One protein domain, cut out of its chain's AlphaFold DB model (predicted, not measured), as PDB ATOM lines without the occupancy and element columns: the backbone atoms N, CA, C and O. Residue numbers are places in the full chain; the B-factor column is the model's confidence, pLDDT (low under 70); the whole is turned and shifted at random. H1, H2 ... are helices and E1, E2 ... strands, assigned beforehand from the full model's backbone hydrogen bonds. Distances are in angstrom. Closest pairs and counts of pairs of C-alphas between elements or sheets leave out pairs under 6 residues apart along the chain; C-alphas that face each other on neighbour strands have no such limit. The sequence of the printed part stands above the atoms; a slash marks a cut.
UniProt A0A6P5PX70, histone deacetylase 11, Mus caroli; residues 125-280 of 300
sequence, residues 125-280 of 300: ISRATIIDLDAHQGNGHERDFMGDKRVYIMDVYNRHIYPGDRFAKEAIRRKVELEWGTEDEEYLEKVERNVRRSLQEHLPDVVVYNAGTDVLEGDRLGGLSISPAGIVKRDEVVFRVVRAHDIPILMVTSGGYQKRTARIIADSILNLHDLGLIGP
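AT A GLANCE: This is residues 125 to 280 of the 300 residues of the protein "histone deacetylase 11" of Mus caroli (UniProt A0A6P5PX70). A wall of five parallel strands has two long helices, H2 and H3, packed side by side over one face; H4 packs on H3 away from the sheet, and the short H1 only grazes the sheet. The printed part has 156 residues, with four named helices and five named strands in the order E1 H1 E2 E3 H2 E4 H3 E5 H4. The sheet runs E3 E2 E1 E4 E5, all parallel, and the class is mixed, helices and strands. The whole is compact, with a radius of gyration of the C-alphas of 14.6 A and spans of 41 by 38 by 22 A.

HOW THE PARTS SIT: E1, residues 128 to 132, is an inner strand. H1, residues 139 to 144, is on the sheet but only grazes it, with residues 139 to 142. E2, residues 151 to 158, is parallel to E1, with N 130 and O 152 2.8 A apart, within hydrogen-bond range. E1, H1 and E2 form a strand-helix-strand unit, two parallel neighbour strands with a helix between, its crossover right-handed. E3, residues 174 to 178, is an edge strand parallel to E2, with N 176 and O 155 2.9 A apart. H2, residues 184 to 201, runs along the strands at a height over the sheet of 8.7 A; its closest C-alphas to E2 are Ser 198 and Met 154, 6.9 A apart. E4, residues 206 to 210, is parallel to E1, with N 131 and O 208 2.9 A apart. E3, H2 and E4 form a split right-handed unit, with E2 and E1 between its strands. H3, residues 228 to 243, touches H2 at a shallow tilt of 16 degrees, the same way, closest at the C-alphas of Gly 230 and Asp 184, 5.4 A apart. H2 and H3 are on the same face, making two layers, helices on one face of a sheet. E5, residues 249 to 252, the other edge strand, is parallel to E4, with N 250 and O 207 2.8 A apart; E4, H3 and E5 form another right-handed unit. H4, residues 261 to 274, is not on the sheet and touches H3 at a steep tilt of 42 degrees, the same way, closest at the C-alphas of Ser 268 and Val 232, 4.5 A apart. In H1, H2, H3 and H4 every O i to N i+4 pair is within hydrogen-bond range.

IN THESE COORDINATES: E1 begins at C-alpha 128, (224.008, 239.570, 221.475). From first to last C-alpha, E2 measures 22.2 A, H2 25.4 A, H3 22.9 A and H4 19.8 A. H4 ends at C-alpha 274, (207.296, 218.222, 222.642).

THE WHOLE: The C-alphas farthest apart, of Arg 166 and Pro 280, are 42.2 A apart. The printed part has no cut. The links E2 to E3 and E4 to H3 are long, with 15 and 17 residues. Mean pLDDT of the printed part is 95.4, and residue 280 is under 70.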
ATOM      1  N   ILE A 125     218.846 245.056 226.446       76.50
ATOM      2  CA  ILE A 125     219.820 244.324 225.624       76.50
ATOM      3  C   ILE A 125     221.106 245.145 225.510       76.50
ATOM      4  O   ILE A 125     221.092 246.304 225.112       76.50
ATOM      5  N   SER A 126     222.237 244.547 225.874       84.25
ATOM      6  CA  SER A 126     223.592 245.128 225.843       84.25
ATOM      7  C   SER A 126     224.614 244.237 225.128       84.25
ATOM      8  O   SER A 126     225.637 244.736 224.654       84.25
ATOM      9  N   ARG A 127     224.347 242.929 225.020       89.75
ATOM     10  CA  ARG A 127     225.133 241.954 224.251       89.75
ATOM     11  C   ARG A 127     224.241 240.980 223.481       89.75
ATOM     12  O   ARG A 127     223.208 240.550 223.984       89.75
ATOM     13  N   ALA A 128     224.680 240.578 222.293       92.44
ATOM     14  CA  ALA A 128     224.008 239.570 221.475       92.44
ATOM     15  C   ALA A 128     224.981 238.508 220.977       92.44
ATOM     16  O   ALA A 128     226.161 238.800 220.767       92.44
ATOM     17  N   THR A 129     224.463 237.308 220.740       97.44
ATOM     18  CA  THR A 129     225.189 236.247 220.041       97.44
ATOM     19  C   THR A 129     224.398 235.823 218.813       97.44
ATOM     20  O   THR A 129     223.219 235.496 218.923       97.44
ATOM     21  N   ILE A 130     225.052 235.813 217.655       98.06
ATOM     22  CA  ILE A 130     224.540 235.210 216.427       98.06
ATOM     23  C   ILE A 130     225.144 233.813 216.325       98.06
ATOM     24  O   ILE A 130     226.363 233.655 216.412       98.06
ATOM     25  N   ILE A 131     224.287 232.808 216.180       98.75
ATOM     26  CA  ILE A 131     224.667 231.437 215.850       98.75
ATOM     27  C   ILE A 131     224.161 231.193 214.433       98.75
ATOM     28  O   ILE A 131     222.953 231.072 214.242       98.75
ATOM     29  N   ASP A 132     225.062 231.142 213.457       98.75
ATOM     30  CA  ASP A 132     224.731 230.804 212.076       98.75
ATOM     31  C   ASP A 132     225.122 229.358 211.765       98.75
ATOM     32  O   ASP A 132     226.282 228.973 211.919       98.75
ATOM     33  N   LEU A 133     224.119 228.549 211.411       98.75
ATOM     34  CA  LEU A 133     224.260 227.145 211.022       98.75
ATOM     35  C   LEU A 133     223.714 226.885 209.602       98.75
ATOM     36  O   LEU A 133     223.358 225.742 209.288       98.75
ATOM     37  N   ASP A 134     223.587 227.927 208.776       98.38
ATOM     38  CA  ASP A 134     223.457 227.806 207.320       98.38
ATOM     39  C   ASP A 134     224.740 227.204 206.721       98.38
ATOM     40  O   ASP A 134     225.830 227.332 207.277       98.38
ATOM     41  N   ALA A 135     224.626 226.492 205.597       98.44
ATOM     42  CA  ALA A 135     225.805 225.898 204.972       98.44
ATOM     43  C   ALA A 135     226.779 226.959 204.434       98.44
ATOM     44  O   ALA A 135     227.970 226.667 204.288       98.44
ATOM     45  N   HIS A 136     226.284 228.159 204.121       98.44
ATOM     46  CA  HIS A 136     227.062 229.268 203.585       98.44
ATOM     47  C   HIS A 136     227.499 230.216 204.702       98.44
ATOM     48  O   HIS A 136     226.740 230.497 205.621       98.44
ATOM     49  N   GLN A 137     228.701 230.779 204.568       98.12
ATOM     50  CA  GLN A 137     229.175 231.836 205.465       98.12
ATOM     51  C   GLN A 137     228.209 233.033 205.443       98.12
ATOM     52  O   GLN A 137     227.891 233.563 204.369       98.12
ATOM     53  N   GLY A 138     227.829 233.521 206.622       96.38
ATOM     54  CA  GLY A 138     226.898 234.629 206.832       96.38
ATOM     55  C   GLY A 138     227.492 236.019 206.576       96.38
ATOM     56  O   GLY A 138     227.314 236.941 207.376       96.38
ATOM     57  N   ASN A 139     228.186 236.209 205.449       95.44
ATOM     58  CA  ASN A 139     229.032 237.380 205.185       95.44
ATOM     59  C   ASN A 139     228.324 238.746 205.284       95.44
ATOM     60  O   ASN A 139     228.993 239.759 205.491       95.44
ATOM     61  N   GLY A 140     226.997 238.798 205.146       91.25
ATOM     62  CA  GLY A 140     226.202 240.008 205.369       91.25
ATOM     63  C   GLY A 140     226.310 240.521 206.807       91.25
ATOM     64  O   GLY A 140     226.894 241.578 207.042       91.25
ATOM     65  N   HIS A 141     225.819 239.744 207.778       88.81
ATOM     66  CA  HIS A 141     225.812 240.171 209.179       88.81
ATOM     67  C   HIS A 141     227.230 240.215 209.780       88.81
ATOM     68  O   HIS A 141     227.502 240.997 210.688       88.81
ATOM     69  N   GLU A 142     228.167 239.427 209.249       95.06
ATOM     70  CA  GLU A 142     229.589 239.544 209.582       95.06
ATOM     71  C   GLU A 142     230.175 240.911 209.221       95.06
ATOM     72  O   GLU A 142     230.887 241.518 210.021       95.06
ATOM     73  N   ARG A 143     229.877 241.412 208.015       91.88
ATOM     74  CA  ARG A 143     230.305 242.751 207.591       91.88
ATOM     75  C   ARG A 143     229.633 243.829 208.414       91.88
ATOM     76  O   ARG A 143     230.305 244.790 208.779       91.88
ATOM     77  N   ASP A 144     228.347 243.652 208.703       83.50
ATOM     78  CA  ASP A 144     227.581 244.582 209.519       83.50
ATOM     79  C   ASP A 144     228.256 244.746 210.889       83.50
ATOM     80  O   ASP A 144     228.679 245.839 211.259       83.50
ATOM     81  N   PHE A 145     228.469 243.659 211.627       88.44
ATOM     82  CA  PHE A 145     228.981 243.732 212.999       88.44
ATOM     83  C   PHE A 145     230.511 243.698 213.118       88.44
ATOM     84  O   PHE A 145     231.049 243.452 214.202       88.44
ATOM     85  N   MET A 146     231.232 243.975 212.030       89.50
ATOM     86  CA  MET A 146     232.692 244.003 212.021       89.50
ATOM     87  C   MET A 146     233.233 244.960 213.098       89.50
ATOM     88  O   MET A 146     232.985 246.164 213.078       89.50
ATOM     89  N   GLY A 147     233.998 244.421 214.049       88.75
ATOM     90  CA  GLY A 147     234.605 245.188 215.142       88.75
ATOM     91  C   GLY A 147     233.674 245.549 216.311       88.75
ATOM     92  O   GLY A 147     234.165 246.058 217.325       88.75
ATOM     93  N   ASP A 148     232.372 245.253 216.242       89.75
ATOM     94  CA  ASP A 148     231.445 245.503 217.349       89.75
ATOM     95  C   ASP A 148     231.531 244.399 218.412       89.75
ATOM     96  O   ASP A 148     230.944 243.325 218.301       89.75
ATOM     97  N   LYS A 149     232.225 244.693 219.513       92.12
ATOM     98  CA  LYS A 149     232.431 243.743 220.619       92.12
ATOM     99  C   LYS A 149     231.154 243.359 221.368       92.12
ATOM    100  O   LYS A 149     231.203 242.441 222.184       92.12
ATOM    101  N   ARG A 150     230.035 244.058 221.149       91.25
ATOM    102  CA  ARG A 150     228.746 243.714 221.763       91.25
ATOM    103  C   ARG A 150     228.087 242.520 221.067       91.25
ATOM    104  O   ARG A 150     227.268 241.844 221.693       91.25
ATOM    105  N   VAL A 151     228.467 242.231 219.820       93.00
ATOM    106  CA  VAL A 151     227.959 241.099 219.038       93.00
ATOM    107  C   VAL A 151     229.024 240.011 218.944       93.00
ATOM    108  O   VAL A 151     230.170 240.253 218.574       93.00
ATOM    109  N   TYR A 152     228.644 238.790 219.298       97.81
ATOM    110  CA  TYR A 152     229.474 237.610 219.108       97.81
ATOM    111  C   TYR A 152     228.923 236.788 217.953       97.81
ATOM    112  O   TYR A 152     227.778 236.356 218.008       97.81
ATOM    113  N   ILE A 153     229.744 236.536 216.937       98.50
ATOM    114  CA  ILE A 153     229.358 235.713 215.789       98.50
ATOM    115  C   ILE A 153     230.013 234.340 215.913       98.50
ATOM    116  O   ILE A 153     231.244 234.220 215.960       98.50
ATOM    117  N   MET A 154     229.166 233.318 215.973       98.75
ATOM    118  CA  MET A 154     229.513 231.931 215.716       98.75
ATOM    119  C   MET A 154     228.949 231.538 214.359       98.75
ATOM    120  O   MET A 154     227.746 231.646 214.161       98.75
ATOM    121  N   ASP A 155     229.807 231.042 213.474       98.81
ATOM    122  CA  ASP A 155     229.409 230.577 212.146       98.81
ATOM    123  C   ASP A 155     230.002 229.182 211.887       98.81
ATOM    124  O   ASP A 155     231.203 228.946 212.113       98.81
ATOM    125  N   VAL A 156     229.137 228.249 211.483       98.75
ATOM    126  CA  VAL A 156     229.446 226.849 211.184       98.75
ATOM    127  C   VAL A 156     229.020 226.535 209.752       98.75
ATOM    128  O   VAL A 156     227.888 226.129 209.509       98.75
ATOM    129  N   TYR A 157     229.960 226.649 208.819       98.69
ATOM    130  CA  TYR A 157     229.669 226.643 207.387       98.69
ATOM    131  C   TYR A 157     230.633 225.742 206.605       98.69
ATOM    132  O   TYR A 157     231.737 225.408 207.055       98.69
ATOM    133  N   ASN A 158     230.230 225.353 205.397       98.62
ATOM    134  CA  ASN A 158     231.096 224.673 204.443       98.62
ATOM    135  C   ASN A 158     232.060 225.695 203.822       98.62
ATOM    136  O   ASN A 158     231.664 226.594 203.083       98.62
ATOM    137  N   ARG A 159     233.362 225.563 204.089       97.69
ATOM    138  CA  ARG A 159     234.345 226.575 203.658       97.69
ATOM    139  C   ARG A 159     234.640 226.599 202.160       97.69
ATOM    140  O   ARG A 159     235.388 227.461 201.700       97.69
ATOM    141  N   HIS A 160     234.133 225.621 201.421       98.00
ATOM    142  CA  HIS A 160     234.433 225.435 200.005       98.00
ATOM    143  C   HIS A 160     233.376 226.036 199.076       98.00
ATOM    144  O   HIS A 160     233.555 225.993 197.858       98.00
ATOM    145  N   ILE A 161     232.286 226.580 199.625       97.69
ATOM    146  CA  ILE A 161     231.177 227.155 198.856       97.69
ATOM    147  C   ILE A 161     231.106 228.677 199.001       97.69
ATOM    148  O   ILE A 161     231.889 229.294 199.726       97.69
ATOM    149  N   TYR A 162     230.202 229.294 198.235       96.06
ATOM    150  CA  TYR A 162     229.926 230.731 198.297       96.06
ATOM    151  C   TYR A 162     229.768 231.193 199.759       96.06
ATOM    152  O   TYR A 162     229.180 230.456 200.551       96.06
ATOM    153  N   PRO A 163     230.261 232.387 200.143       96.81
ATOM    154  CA  PRO A 163     230.789 233.490 199.334       96.81
ATOM    155  C   PRO A 163     232.316 233.556 199.200       96.81
ATOM    156  O   PRO A 163     232.808 234.300 198.352       96.81
ATOM    157  N   GLY A 164     233.080 232.831 200.022       94.56
ATOM    158  CA  GLY A 164     234.544 232.957 200.065       94.56
ATOM    159  C   GLY A 164     235.034 234.335 200.543       94.56
ATOM    160  O   GLY A 164     236.118 234.787 200.160       94.56
ATOM    161  N   ASP A 165     234.240 235.021 201.369       97.12
ATOM    162  CA  ASP A 165     234.471 236.406 201.766       97.12
ATOM    163  C   ASP A 165     235.460 236.504 202.933       97.12
ATOM    164  O   ASP A 165     235.091 236.522 204.107       97.12
ATOM    165  N   ARG A 166     236.752 236.580 202.601       96.06
ATOM    166  CA  ARG A 166     237.841 236.618 203.591       96.06
ATOM    167  C   ARG A 166     237.811 237.837 204.508       96.06
ATOM    168  O   ARG A 166     238.320 237.731 205.615       96.06
ATOM    169  N   PHE A 167     237.263 238.962 204.047       96.88
ATOM    170  CA  PHE A 167     237.173 240.169 204.863       96.88
ATOM    171  C   PHE A 167     236.080 240.007 205.915       96.88
ATOM    172  O   PHE A 167     236.356 240.143 207.098       96.88
ATOM    173  N   ALA A 168     234.865 239.635 205.501       96.25
ATOM    174  CA  ALA A 168     233.755 239.384 206.424       96.25
ATOM    175  C   ALA A 168     234.128 238.330 207.486       96.25
ATOM    176  O   ALA A 168     233.910 238.518 208.683       96.25
ATOM    177  N   LYS A 169     234.866 237.305 207.046       96.19
ATOM    178  CA  LYS A 169     235.376 236.200 207.857       96.19
ATOM    179  C   LYS A 169     236.196 236.637 209.085       96.19
ATOM    180  O   LYS A 169     236.368 235.839 210.014       96.19
ATOM    181  N   GLU A 170     236.741 237.853 209.115       97.19
ATOM    182  CA  GLU A 170     237.466 238.407 210.269       97.19
ATOM    183  C   GLU A 170     236.544 238.752 211.453       97.19
ATOM    184  O   GLU A 170     236.996 238.710 212.596       97.19
ATOM    185  N   ALA A 171     235.250 239.002 211.213       96.56
ATOM    186  CA  ALA A 171     234.264 239.276 212.265       96.56
ATOM    187  C   ALA A 171     233.864 238.022 213.060       96.56
ATOM    188  O   ALA A 171     233.417 238.122 214.206       96.56
ATOM    189  N   ILE A 172     234.033 236.832 212.473       98.06
ATOM    190  CA  ILE A 172     233.625 235.568 213.089       98.06
ATOM    191  C   ILE A 172     234.535 235.255 214.282       98.06
ATOM    192  O   ILE A 172     235.666 234.778 214.120       98.06
ATOM    193  N   ARG A 173     234.021 235.467 215.498       98.19
ATOM    194  CA  ARG A 173     234.735 235.130 216.739       98.19
ATOM    195  C   ARG A 173     234.835 233.624 216.939       98.19
ATOM    196  O   ARG A 173     235.874 233.146 217.394       98.19
ATOM    197  N   ARG A 174     233.789 232.874 216.576       98.50
ATOM    198  CA  ARG A 174     233.801 231.408 216.582       98.50
ATOM    199  C   ARG A 174     233.561 230.839 215.199       98.50
ATOM    200  O   ARG A 174     232.434 230.613 214.785       98.50
ATOM    201  N   LYS A 175     234.660 230.573 214.515       98.19
ATOM    202  CA  LYS A 175     234.665 230.063 213.154       98.19
ATOM    203  C   LYS A 175     234.837 228.557 213.141       98.19
ATOM    204  O   LYS A 175     235.864 228.058 213.600       98.19
ATOM    205  N   VAL A 176     233.852 227.850 212.609       98.69
ATOM    206  CA  VAL A 176     233.881 226.395 212.497       98.69
ATOM    207  C   VAL A 176     233.731 226.030 211.032       98.69
ATOM    208  O   VAL A 176     232.640 226.023 210.481       98.69
ATOM    209  N   GLU A 177     234.854 225.730 210.396       98.38
ATOM    210  CA  GLU A 177     234.861 225.371 208.983       98.38
ATOM    211  C   GLU A 177     234.662 223.865 208.814       98.38
ATOM    212  O   GLU A 177     235.395 223.057 209.396       98.38
ATOM    213  N   LEU A 178     233.658 223.500 208.025       98.75
ATOM    214  CA  LEU A 178     233.322 222.122 207.689       98.75
ATOM    215  C   LEU A 178     233.908 221.728 206.333       98.75
ATOM    216  O   LEU A 178     234.152 222.578 205.471       98.75
ATOM    217  N   GLU A 179     234.139 220.429 206.166       98.56
ATOM    218  CA  GLU A 179     234.542 219.840 204.892       98.56
ATOM    219  C   GLU A 179     233.310 219.382 204.109       98.56
ATOM    220  O   GLU A 179     232.221 219.213 204.661       98.56
ATOM    221  N   TRP A 180     233.494 219.141 202.811       98.25
ATOM    222  CA  TRP A 180     232.476 218.488 201.995       98.25
ATOM    223  C   TRP A 180     232.030 217.169 202.615       98.25
ATOM    224  O   TRP A 180     232.855 216.354 203.024       98.25
ATOM    225  N   GLY A 181     230.718 216.953 202.618       98.50
ATOM    226  CA  GLY A 181     230.129 215.701 203.064       98.50
ATOM    227  C   GLY A 181     230.257 215.422 204.558       98.50
ATOM    228  O   GLY A 181     230.037 214.280 204.939       98.50
ATOM    229  N   THR A 182     230.586 216.411 205.405       98.81
ATOM    230  CA  THR A 182     230.484 216.243 206.866       98.81
ATOM    231  C   THR A 182     229.093 215.706 207.232       98.81
ATOM    232  O   THR A 182     228.079 216.246 206.782       98.81
ATOM    233  N   GLU A 183     229.075 214.649 208.044       98.75
ATOM    234  CA  GLU A 183     227.886 213.902 208.471       98.75
ATOM    235  C   GLU A 183     227.472 214.262 209.912       98.75
ATOM    236  O   GLU A 183     228.133 215.048 210.600       98.75
ATOM    237  N   ASP A 184     226.366 213.673 210.372       98.81
ATOM    238  CA  ASP A 184     225.684 214.004 211.627       98.81
ATOM    239  C   ASP A 184     226.591 214.032 212.863       98.81
ATOM    240  O   ASP A 184     226.536 214.994 213.626       98.81
ATOM    241  N   GLU A 185     227.404 212.998 213.092       98.69
ATOM    242  CA  GLU A 185     228.186 212.866 214.331       98.69
ATOM    243  C   GLU A 185     229.197 214.009 214.484       98.69
ATOM    244  O   GLU A 185     229.172 214.743 215.476       98.69
ATOM    245  N   GLU A 186     230.033 214.217 213.462       98.75
ATOM    246  CA  GLU A 186     231.025 215.293 213.443       98.75
ATOM    247  C   GLU A 186     230.348 216.670 213.521       98.75
ATOM    248  O   GLU A 186     230.800 217.558 214.254       98.75
ATOM    249  N   TYR A 187     229.260 216.860 212.770       98.88
ATOM    250  CA  TYR A 187     228.530 218.120 212.739       98.88
ATOM    251  C   TYR A 187     227.925 218.467 214.097       98.88
ATOM    252  O   TYR A 187     228.159 219.561 214.617       98.88
ATOM    253  N   LEU A 188     227.180 217.539 214.701       98.88
ATOM    254  CA  LEU A 188     226.500 217.757 215.974       98.88
ATOM    255  C   LEU A 188     227.498 217.940 217.120       98.88
ATOM    256  O   LEU A 188     227.281 218.813 217.964       98.88
ATOM    257  N   GLU A 189     228.621 217.209 217.128       98.81
ATOM    258  CA  GLU A 189     229.693 217.421 218.107       98.81
ATOM    259  C   GLU A 189     230.264 218.843 217.991       98.81
ATOM    260  O   GLU A 189     230.386 219.568 218.988       98.81
ATOM    261  N   LYS A 190     230.578 219.279 216.763       98.88
ATOM    262  CA  LYS A 190     231.087 220.629 216.502       98.88
ATOM    263  C   LYS A 190     230.071 221.697 216.894       98.88
ATOM    264  O   LYS A 190     230.475 222.678 217.520       98.88
ATOM    265  N   VAL A 191     228.793 221.531 216.562       98.88
ATOM    266  CA  VAL A 191     227.739 222.482 216.937       98.88
ATOM    267  C   VAL A 191     227.618 222.562 218.457       98.88
ATOM    268  O   VAL A 191     227.823 223.639 219.014       98.88
ATOM    269  N   GLU A 192     227.385 221.447 219.156       98.75
ATOM    270  CA  GLU A 192     227.179 221.447 220.611       98.75
ATOM    271  C   GLU A 192     228.368 222.064 221.358       98.75
ATOM    272  O   GLU A 192     228.203 222.934 222.224       98.75
ATOM    273  N   ARG A 193     229.586 221.644 220.996       98.75
ATOM    274  CA  ARG A 193     230.821 222.150 221.596       98.75
ATOM    275  C   ARG A 193     230.942 223.655 221.414       98.75
ATOM    276  O   ARG A 193     231.284 224.355 222.367       98.75
ATOM    277  N   ASN A 194     230.704 224.154 220.206       98.81
ATOM    278  CA  ASN A 194     230.948 225.557 219.906       98.81
ATOM    279  C   ASN A 194     229.832 226.468 220.417       98.81
ATOM    280  O   ASN A 194     230.172 227.515 220.953       98.81
ATOM    281  N   VAL A 195     228.563 226.040 220.421       98.75
ATOM    282  CA  VAL A 195     227.478 226.805 221.061       98.75
ATOM    283  C   VAL A 195     227.784 227.021 222.544       98.75
ATOM    284  O   VAL A 195     227.758 228.153 223.026       98.75
ATOM    285  N   ARG A 196     228.174 225.962 223.272       98.56
ATOM    286  CA  ARG A 196     228.578 226.082 224.686       98.56
ATOM    287  C   ARG A 196     229.739 227.054 224.876       98.56
ATOM    288  O   ARG A 196     229.708 227.883 225.781       98.56
ATOM    289  N   ARG A 197     230.774 226.951 224.040       98.44
ATOM    290  CA  ARG A 197     231.956 227.817 224.132       98.44
ATOM    291  C   ARG A 197     231.631 229.275 223.811       98.44
ATOM    292  O   ARG A 197     232.145 230.154 224.493       98.44
ATOM    293  N   SER A 198     230.762 229.534 222.839       98.31
ATOM    294  CA  SER A 198     230.326 230.888 222.502       98.31
ATOM    295  C   SER A 198     229.606 231.559 223.669       98.31
ATOM    296  O   SER A 198     229.951 232.688 224.003       98.31
ATOM    297  N   LEU A 199     228.704 230.851 224.358       97.25
ATOM    298  CA  LEU A 199     228.027 231.388 225.547       97.25
ATOM    299  C   LEU A 199     228.973 231.583 226.746       97.25
ATOM    300  O   LEU A 199     228.785 232.512 227.527       97.25
ATOM    301  N   GLN A 200     230.010 230.745 226.886       96.69
ATOM    302  CA  GLN A 200     231.046 230.911 227.919       96.69
ATOM    303  C   GLN A 200     231.926 232.142 227.676       96.69
ATOM    304  O   GLN A 200     232.313 232.829 228.618       96.69
ATOM    305  N   GLU A 201     232.277 232.408 226.420       97.19
ATOM    306  CA  GLU A 201     233.146 233.529 226.045       97.19
ATOM    307  C   GLU A 201     232.408 234.860 225.961       97.19
ATOM    308  O   GLU A 201     233.024 235.923 226.074       97.19
ATOM    309  N   HIS A 202     231.102 234.805 225.719       95.88
ATOM    310  CA  HIS A 202     230.249 235.968 225.576       95.88
ATOM    311  C   HIS A 202     228.831 235.595 225.965       95.88
ATOM    312  O   HIS A 202     228.095 235.053 225.150       95.88
ATOM    313  N   LEU A 203     228.463 235.886 227.214       94.81
ATOM    314  CA  LEU A 203     227.113 235.668 227.721       94.81
ATOM    315  C   LEU A 203     226.192 236.794 227.206       94.81
ATOM    316  O   LEU A 203     226.327 237.935 227.679       94.81
ATOM    317  N   PRO A 204     225.316 236.528 226.221       94.56
ATOM    318  CA  PRO A 204     224.474 237.549 225.621       94.56
ATOM    319  C   PRO A 204     223.166 237.732 226.399       94.56
ATOM    320  O   PRO A 204     222.756 236.861 227.161       94.56
ATOM    321  N   ASP A 205     222.474 238.834 226.127       89.00
ATOM    322  CA  ASP A 205     221.101 239.052 226.590       89.00
ATOM    323  C   ASP A 205     220.076 238.439 225.616       89.00
ATOM    324  O   ASP A 205     218.916 238.241 225.968       89.00
ATOM    325  N   VAL A 206     220.500 238.120 224.385       89.81
ATOM    326  CA  VAL A 206     219.692 237.444 223.363       89.81
ATOM    327  C   VAL A 206     220.567 236.642 222.396       89.81
ATOM    328  O   VAL A 206     221.671 237.062 222.034       89.81
ATOM    329  N   VAL A 207     220.054 235.502 221.937       94.62
ATOM    330  CA  VAL A 207     220.624 234.738 220.822       94.62
ATOM    331  C   VAL A 207     219.762 234.912 219.577       94.62
ATOM    332  O   VAL A 207     218.551 234.707 219.627       94.62
ATOM    333  N   VAL A 208     220.393 235.235 218.449       95.94
ATOM    334  CA  VAL A 208     219.797 235.104 217.115       95.94
ATOM    335  C   VAL A 208     220.369 233.845 216.482       95.94
ATOM    336  O   VAL A 208     221.577 233.722 216.308       95.94
ATOM    337  N   TYR A 209     219.506 232.889 216.178       98.38
ATOM    338  CA  TYR A 209     219.871 231.593 215.642       98.38
ATOM    339  C   TYR A 209     219.415 231.476 214.185       98.38
ATOM    340  O   TYR A 209     218.223 231.333 213.924       98.38
ATOM    341  N   ASN A 210     220.355 231.526 213.240       98.19
ATOM    342  CA  ASN A 210     220.083 231.272 211.831       98.19
ATOM    343  C   ASN A 210     220.118 229.762 211.536       98.19
ATOM    344  O   ASN A 210     221.170 229.126 211.495       98.19
ATOM    345  N   ALA A 211     218.934 229.185 211.353       97.69
ATOM    346  CA  ALA A 211     218.696 227.764 211.161       97.69
ATOM    347  C   ALA A 211     218.520 227.425 209.669       97.69
ATOM    348  O   ALA A 211     217.460 226.957 209.238       97.69
ATOM    349  N   GLY A 212     219.549 227.681 208.855       97.25
ATOM    350  CA  GLY A 212     219.588 227.235 207.457       97.25
ATOM    351  C   GLY A 212     219.474 225.710 207.354       97.25
ATOM    352  O   GLY A 212     219.858 224.979 208.260       97.25
ATOM    353  N   THR A 213     218.880 225.194 206.282       97.31
ATOM    354  CA  THR A 213     218.662 223.738 206.102       97.31
ATOM    355  C   THR A 213     219.297 223.201 204.825       97.31
ATOM    356  O   THR A 213     219.033 222.076 204.417       97.31
ATOM    357  N   ASP A 214     220.152 223.996 204.192       97.88
ATOM    358  CA  ASP A 214     221.007 223.592 203.075       97.88
ATOM    359  C   ASP A 214     222.202 222.738 203.504       97.88
ATOM    360  O   ASP A 214     222.863 222.154 202.656       97.88
ATOM    361  N   VAL A 215     222.416 222.554 204.807       98.38
ATOM    362  CA  VAL A 215     223.309 221.511 205.341       98.38
ATOM    363  C   VAL A 215     222.787 220.082 205.088       98.38
ATOM    364  O   VAL A 215     223.516 219.113 205.289       98.38
ATOM    365  N   LEU A 216     221.521 219.941 204.671       98.50
ATOM    366  CA  LEU A 216     220.851 218.660 204.435       98.50
ATOM    367  C   LEU A 216     221.552 217.843 203.345       98.50
ATOM    368  O   LEU A 216     221.821 218.345 202.254       98.50
ATOM    369  N   GLU A 217     221.722 216.546 203.590       98.25
ATOM    370  CA  GLU A 217     222.199 215.588 202.594       98.25
ATOM    371  C   GLU A 217     221.455 215.720 201.252       98.25
ATOM    372  O   GLU A 217     220.220 215.803 201.181       98.25
ATOM    373  N   GLY A 218     222.224 215.751 200.163       96.44
ATOM    374  CA  GLY A 218     221.700 215.915 198.806       96.44
ATOM    375  C   GLY A 218     221.249 217.338 198.454       96.44
ATOM    376  O   GLY A 218     220.693 217.542 197.371       96.44
ATOM    377  N   ASP A 219     221.467 218.330 199.327       96.94
ATOM    378  CA  ASP A 219     221.260 219.727 198.959       96.94
ATOM    379  C   ASP A 219     222.297 220.135 197.904       96.94
ATOM    380  O   ASP A 219     223.485 219.826 198.002       96.94
ATOM    381  N   ARG A 220     221.829 220.798 196.844       93.19
ATOM    382  CA  ARG A 220     222.649 221.093 195.662       93.19
ATOM    383  C   ARG A 220     223.640 222.231 195.886       93.19
ATOM    384  O   ARG A 220     224.522 222.396 195.046       93.19
ATOM    385  N   LEU A 221     223.450 223.034 196.933       95.88
ATOM    386  CA  LEU A 221     224.237 224.235 197.197       95.88
ATOM    387  C   LEU A 221     225.093 224.093 198.460       95.88
ATOM    388  O   LEU A 221     226.234 224.541 198.441       95.88
ATOM    389  N   GLY A 222     224.595 223.438 199.515       97.44
ATOM    390  CA  GLY A 222     225.309 223.392 200.797       97.44
ATOM    391  C   GLY A 222     226.427 222.350 200.915       97.44
ATOM    392  O   GLY A 222     227.411 222.574 201.621       97.44
ATOM    393  N   GLY A 223     226.342 221.217 200.208       97.62
ATOM    394  CA  GLY A 223     227.486 220.302 200.091       97.62
ATOM    395  C   GLY A 223     227.866 219.488 201.329       97.62
ATOM    396  O   GLY A 223     228.955 218.912 201.371       97.62
ATOM    397  N   LEU A 224     227.003 219.460 202.338       98.56
ATOM    398  CA  LEU A 224     227.160 218.635 203.534       98.56
ATOM    399  C   LEU A 224     226.247 217.399 203.448       98.56
ATOM    400  O   LEU A 224     225.462 217.257 202.507       98.56
ATOM    401  N   SER A 225     226.367 216.500 204.423       98.56
ATOM    402  CA  SER A 225     225.658 215.216 204.459       98.56
ATOM    403  C   SER A 225     224.855 215.041 205.751       98.56
ATOM    404  O   SER A 225     224.824 213.956 206.326       98.56
ATOM    405  N   ILE A 226     224.209 216.107 206.236       98.75
ATOM    406  CA  ILE A 226     223.428 216.045 207.480       98.75
ATOM    407  C   ILE A 226     222.070 215.417 207.199       98.75
ATOM    408  O   ILE A 226     221.357 215.864 206.301       98.75
ATOM    409  N   SER A 227     221.686 214.402 207.963       98.81
ATOM    410  CA  SER A 227     220.402 213.725 207.807       98.81
ATOM    411  C   SER A 227     219.230 214.616 208.254       98.81
ATOM    412  O   SER A 227     219.409 215.568 209.022       98.81
ATOM    413  N   PRO A 228     217.985 214.304 207.846       98.75
ATOM    414  CA  PRO A 228     216.799 214.959 208.400       98.75
ATOM    415  C   PRO A 228     216.751 214.932 209.937       98.75
ATOM    416  O   PRO A 228     216.422 215.940 210.561       98.75
ATOM    417  N   ALA A 229     217.126 213.802 210.546       98.81
ATOM    418  CA  ALA A 229     217.185 213.661 211.999       98.81
ATOM    419  C   ALA A 229     218.320 214.502 212.604       98.81
ATOM    420  O   ALA A 229     218.141 215.091 213.669       98.81
ATOM    421  N   GLY A 230     219.451 214.618 211.902       98.81
ATOM    422  CA  GLY A 230     220.560 215.496 212.265       98.81
ATOM    423  C   GLY A 230     220.139 216.965 212.352       98.81
ATOM    424  O   GLY A 230     220.501 217.644 213.308       98.81
ATOM    425  N   ILE A 231     219.299 217.449 211.430       98.75
ATOM    426  CA  ILE A 231     218.764 218.824 211.475       98.75
ATOM    427  C   ILE A 231     217.842 219.032 212.681       98.75
ATOM    428  O   ILE A 231     218.015 219.998 213.421       98.75
ATOM    429  N   VAL A 232     216.901 218.115 212.922       98.81
ATOM    430  CA  VAL A 232     216.021 218.186 214.104       98.81
ATOM    431  C   VAL A 232     216.850 218.174 215.392       98.81
ATOM    432  O   VAL A 232     216.616 218.968 216.306       98.81
ATOM    433  N   LYS A 233     217.875 217.315 215.451       98.88
ATOM    434  CA  LYS A 233     218.764 217.211 216.609       98.88
ATOM    435  C   LYS A 233     219.632 218.451 216.800       98.88
ATOM    436  O   LYS A 233     219.861 218.860 217.936       98.88
ATOM    437  N   ARG A 234     220.107 219.062 215.715       98.81
ATOM    438  CA  ARG A 234     220.861 220.317 215.744       98.81
ATOM    439  C   ARG A 234     220.047 221.416 216.416       98.81
ATOM    440  O   ARG A 234     220.548 222.055 217.340       98.81
ATOM    441  N   ASP A 235     218.808 221.609 215.977       98.75
ATOM    442  CA  ASP A 235     217.936 222.652 216.513       98.75
ATOM    443  C   ASP A 235     217.640 222.388 218.006       98.75
ATOM    444  O   ASP A 235     217.756 223.299 218.829       98.75
ATOM    445  N   GLU A 236     217.383 221.128 218.391       98.44
ATOM    446  CA  GLU A 236     217.258 220.715 219.801       98.44
ATOM    447  C   GLU A 236     218.496 221.093 220.623       98.44
ATOM    448  O   GLU A 236     218.373 221.696 221.690       98.44
ATOM    449  N   VAL A 237     219.693 220.741 220.145       98.69
ATOM    450  CA  VAL A 237     220.960 221.019 220.836       98.69
ATOM    451  C   VAL A 237     221.118 222.515 221.082       98.69
ATOM    452  O   VAL A 237     221.436 222.908 222.209       98.69
ATOM    453  N   VAL A 238     220.873 223.347 220.066       98.69
ATOM    454  CA  VAL A 238     220.975 224.807 220.181       98.69
ATOM    455  C   VAL A 238     220.001 225.324 221.239       98.69
ATOM    456  O   VAL A 238     220.429 225.979 222.193       98.69
ATOM    457  N   PHE A 239     218.714 224.981 221.132       98.06
ATOM    458  CA  PHE A 239     217.699 225.435 222.085       98.06
ATOM    459  C   PHE A 239     217.996 224.961 223.504       98.06
ATOM    460  O   PHE A 239     217.972 225.764 224.432       98.06
ATOM    461  N   ARG A 240     218.350 223.687 223.690       97.75
ATOM    462  CA  ARG A 240     218.688 223.120 224.999       97.75
ATOM    463  C   ARG A 240     219.852 223.856 225.657       97.75
ATOM    464  O   ARG A 240     219.770 224.191 226.836       97.75
ATOM    465  N   VAL A 241     220.932 224.120 224.918       98.06
ATOM    466  CA  VAL A 241     222.118 224.797 225.468       98.06
ATOM    467  C   VAL A 241     221.821 226.260 225.804       98.06
ATOM    468  O   VAL A 241     222.221 226.728 226.872       98.06
ATOM    469  N   VAL A 242     221.107 226.975 224.932       96.00
ATOM    470  CA  VAL A 242     220.774 228.393 225.142       96.00
ATOM    471  C   VAL A 242     219.761 228.564 226.278       96.00
ATOM    472  O   VAL A 242     219.969 229.384 227.173       96.00
ATOM    473  N   ARG A 243     218.708 227.738 226.315       90.75
ATOM    474  CA  ARG A 243     217.680 227.766 227.367       90.75
ATOM    475  C   ARG A 243     218.224 227.378 228.739       90.75
ATOM    476  O   ARG A 243     217.758 227.930 229.728       90.75
ATOM    477  N   ALA A 244     219.231 226.506 228.814       94.25
ATOM    478  CA  ALA A 244     219.910 226.181 230.072       94.25
ATOM    479  C   ALA A 244     220.643 227.382 230.706       94.25
ATOM    480  O   ALA A 244     220.982 227.330 231.884       94.25
ATOM    481  N   HIS A 245     220.883 228.450 229.938       93.00
ATOM    482  CA  HIS A 245     221.451 229.711 230.420       93.00
ATOM    483  C   HIS A 245     220.388 230.797 230.616       93.00
ATOM    484  O   HIS A 245     220.746 231.956 230.805       93.00
ATOM    485  N   ASP A 246     219.095 230.455 230.550       89.62
ATOM    486  CA  ASP A 246     217.994 231.405 230.742       89.62
ATOM    487  C   ASP A 246     217.936 232.541 229.691       89.62
ATOM    488  O   ASP A 246     217.260 233.558 229.892       89.62
ATOM    489  N   ILE A 247     218.597 232.352 228.541       87.62
ATOM    490  CA  ILE A 247     218.717 233.352 227.474       87.62
ATOM    491  C   ILE A 247     217.551 233.240 226.466       87.62
ATOM    492  O   ILE A 247     217.259 232.143 225.978       87.62
ATOM    493  N   PRO A 248     216.891 234.358 226.105       88.25
ATOM    494  CA  PRO A 248     215.947 234.424 224.987       88.25
ATOM    495  C   PRO A 248     216.593 234.056 223.641       88.25
ATOM    496  O   PRO A 248     217.701 234.503 223.341       88.25
ATOM    497  N   ILE A 249     215.882 233.302 222.795       88.50
ATOM    498  CA  ILE A 249     216.387 232.837 221.495       88.50
ATOM    499  C   ILE A 249     215.403 233.141 220.356       88.50
ATOM    500  O   ILE A 249     214.262 232.697 220.350       88.50
ATOM    501  N   LEU A 250     215.856 233.880 219.350       90.69
ATOM    502  CA  LEU A 250     215.134 234.125 218.104       90.69
ATOM    503  C   LEU A 250     215.680 233.175 217.036       90.69
ATOM    504  O   LEU A 250     216.816 233.335 216.609       90.69
ATOM    505  N   MET A 251     214.882 232.205 216.598       94.62
ATOM    506  CA  MET A 251     215.230 231.331 215.482       94.62
ATOM    507  C   MET A 251     214.772 231.984 214.178       94.62
ATOM    508  O   MET A 251     213.618 232.361 214.028       94.62
ATOM    509  N   VAL A 252     215.650 232.112 213.200       92.88
ATOM    510  CA  VAL A 252     215.299 232.551 211.848       92.88
ATOM    511  C   VAL A 252     215.642 231.433 210.882       92.88
ATOM    512  O   VAL A 252     216.626 230.726 211.060       92.88
ATOM    513  N   THR A 253     214.804 231.219 209.876       92.38
ATOM    514  CA  THR A 253     215.047 230.178 208.872       92.38
ATOM    515  C   THR A 253     215.714 230.796 207.643       92.38
ATOM    516  O   THR A 253     215.230 231.823 207.159       92.38
ATOM    517  N   SER A 254     216.734 230.140 207.086       91.12
ATOM    518  CA  SER A 254     217.473 230.618 205.901       91.12
ATOM    519  C   SER A 254     217.431 229.607 204.743       91.12
ATOM    520  O   SER A 254     216.338 229.297 204.238       91.12
ATOM    521  N   GLY A 255     218.586 229.106 204.297       90.88
ATOM    522  CA  GLY A 255     218.760 228.249 203.139       90.88
ATOM    523  C   GLY A 255     218.027 226.915 203.247       90.88
ATOM    524  O   GLY A 255     217.204 226.666 204.137       90.88
ATOM    525  N   GLY A 256     218.289 226.039 202.289       92.88
ATOM    526  CA  GLY A 256     217.631 224.746 202.134       92.88
ATOM    527  C   GLY A 256     216.710 224.756 200.933       92.88
ATOM    528  O   GLY A 256     215.693 225.466 200.906       92.88
ATOM    529  N   TYR A 257     217.102 223.969 199.938       91.69
ATOM    530  CA  TYR A 257     216.615 224.074 198.566       91.69
ATOM    531  C   TYR A 257     215.962 222.770 198.089       91.69
ATOM    532  O   TYR A 257     215.720 222.564 196.899       91.69
ATOM    533  N   GLN A 258     215.645 221.873 199.028       92.56
ATOM    534  CA  GLN A 258     214.943 220.624 198.764       92.56
ATOM    535  C   GLN A 258     213.458 220.725 199.122       92.56
ATOM    536  O   GLN A 258     213.062 221.354 200.101       92.56
ATOM    537  N   LYS A 259     212.604 220.012 198.378       89.31
ATOM    538  CA  LYS A 259     211.152 219.982 198.645       89.31
ATOM    539  C   LYS A 259     210.813 219.480 200.054       89.31
ATOM    540  O   LYS A 259     209.842 219.941 200.646       89.31
ATOM    541  N   ARG A 260     211.611 218.541 200.579       93.62
ATOM    542  CA  ARG A 260     211.423 217.934 201.907       93.62
ATOM    543  C   ARG A 260     211.791 218.860 203.067       93.62
ATOM    544  O   ARG A 260     211.322 218.636 204.176       93.62
ATOM    545  N   THR A 261     212.553 219.923 202.812       93.56
ATOM    546  CA  THR A 261     213.002 220.875 203.833       93.56
ATOM    547  C   THR A 261     211.848 221.444 204.659       93.56
ATOM    548  O   THR A 261     211.958 221.531 205.876       93.56
ATOM    549  N   ALA A 262     210.719 221.792 204.031       95.06
ATOM    550  CA  ALA A 262     209.578 222.354 204.755       95.06
ATOM    551  C   ALA A 262     209.013 221.395 205.818       95.06
ATOM    552  O   ALA A 262     208.604 221.845 206.884       95.06
ATOM    553  N   ARG A 263     209.006 220.083 205.541       97.50
ATOM    554  CA  ARG A 263     208.564 219.077 206.514       97.50
ATOM    555  C   ARG A 263     209.572 218.965 207.655       97.50
ATOM    556  O   ARG A 263     209.168 219.060 208.798       97.50
ATOM    557  N   ILE A 264     210.868 218.916 207.345       98.06
ATOM    558  CA  ILE A 264     211.941 218.828 208.354       98.06
ATOM    559  C   ILE A 264     211.917 220.025 209.318       98.06
ATOM    560  O   ILE A 264     212.077 219.852 210.520       98.06
ATOM    561  N   ILE A 265     211.682 221.240 208.812       97.19
ATOM    562  CA  ILE A 265     211.548 222.432 209.666       97.19
ATOM    563  C   ILE A 265     210.322 222.312 210.582       97.19
ATOM    564  O   ILE A 265     210.405 222.658 211.757       97.19
ATOM    565  N   ALA A 266     209.192 221.815 210.069       97.06
ATOM    566  CA  ALA A 266     208.011 221.577 210.894       97.06
ATOM    567  C   ALA A 266     208.280 220.508 211.968       97.06
ATOM    568  O   ALA A 266     207.973 220.742 213.133       97.06
ATOM    569  N   ASP A 267     208.924 219.397 211.600       98.19
ATOM    570  CA  ASP A 267     209.307 218.316 212.516       98.19
ATOM    571  C   ASP A 267     210.259 218.820 213.613       98.19
ATOM    572  O   ASP A 267     210.121 218.450 214.776       98.19
ATOM    573  N   SER A 268     211.184 219.723 213.272       97.94
ATOM    574  CA  SER A 268     212.061 220.387 214.241       97.94
ATOM    575  C   SER A 268     211.273 221.226 215.251       97.94
ATOM    576  O   SER A 268     211.447 221.071 216.460       97.94
ATOM    577  N   ILE A 269     210.346 222.067 214.781       96.25
ATOM    578  CA  ILE A 269     209.503 222.900 215.652       96.25
ATOM    579  C   ILE A 269     208.626 222.028 216.563       96.25
ATOM    580  O   ILE A 269     208.492 222.329 217.749       96.25
ATOM    581  N   LEU A 270     208.062 220.939 216.037       96.00
ATOM    582  CA  LEU A 270     207.282 219.975 216.819       96.00
ATOM    583  C   LEU A 270     208.150 219.290 217.881       96.00
ATOM    584  O   LEU A 270     207.777 219.270 219.047       96.00
ATOM    585  N   ASN A 271     209.355 218.837 217.525       97.50
ATOM    586  CA  ASN A 271     210.293 218.247 218.482       97.50
ATOM    587  C   ASN A 271     210.669 219.229 219.605       97.50
ATOM    588  O   ASN A 271     210.667 218.871 220.781       97.50
ATOM    589  N   LEU A 272     210.958 220.489 219.264       95.81
ATOM    590  CA  LEU A 272     211.239 221.526 220.257       95.81
ATOM    591  C   LEU A 272     210.049 221.758 221.199       95.81
ATOM    592  O   LEU A 272     210.248 221.979 222.395       95.81
ATOM    593  N   HIS A 273     208.826 221.721 220.669       93.00
ATOM    594  CA  HIS A 273     207.606 221.853 221.459       93.00
ATOM    595  C   HIS A 273     207.415 220.669 222.405       93.00
ATOM    596  O   HIS A 273     207.196 220.865 223.600       93.00
ATOM    597  N   ASP A 274     207.543 219.451 221.890       94.38
ATOM    598  CA  ASP A 274     207.296 218.222 222.642       94.38
ATOM    599  C   ASP A 274     208.311 218.033 223.777       94.38
ATOM    600  O   ASP A 274     207.986 217.492 224.833       94.38
ATOM    601  N   LEU A 275     209.527 218.556 223.601       93.88
ATOM    602  CA  LEU A 275     210.561 218.615 224.637       93.88
ATOM    603  C   LEU A 275     210.390 219.789 225.619       93.88
ATOM    604  O   LEU A 275     211.208 219.945 226.527       93.88
ATOM    605  N   GLY A 276     209.373 220.638 225.446       90.44
ATOM    606  CA  GLY A 276     209.136 221.820 226.279       90.44
ATOM    607  C   GLY A 276     210.205 222.910 226.134       90.44
ATOM    608  O   GLY A 276     210.340 223.767 227.007       90.44
ATOM    609  N   LEU A 277     210.986 222.884 225.049       89.19
ATOM    610  CA  LEU A 277     212.002 223.899 224.753       89.19
ATOM    611  C   LEU A 277     211.383 225.172 224.154       89.19
ATOM    612  O   LEU A 277     211.988 226.246 224.234       89.19
ATOM    613  N   ILE A 278     210.176 225.057 223.590       87.75
ATOM    614  CA  ILE A 278     209.332 226.161 223.118       87.75
ATOM    615  C   ILE A 278     207.873 225.942 223.553       87.75
ATOM    616  O   ILE A 278     207.458 224.817 223.810       87.75
ATOM    617  N   GLY A 279     207.083 227.017 223.587       76.38
ATOM    618  CA  GLY A 279     205.682 226.988 224.026       76.38
ATOM    619  C   GLY A 279     205.472 227.598 225.420       76.38
ATOM    620  O   GLY A 279     206.422 228.104 226.026       76.38
ATOM    621  N   PRO A 280     204.221 227.644 225.914       64.44
ATOM    622  CA  PRO A 280     203.928 228.136 227.255       64.44
ATOM    623  C   PRO A 280     204.586 227.230 228.298       64.44
ATOM    624  O   PRO A 280     204.454 226.010 228.235       64.44
TER     625      PRO A 280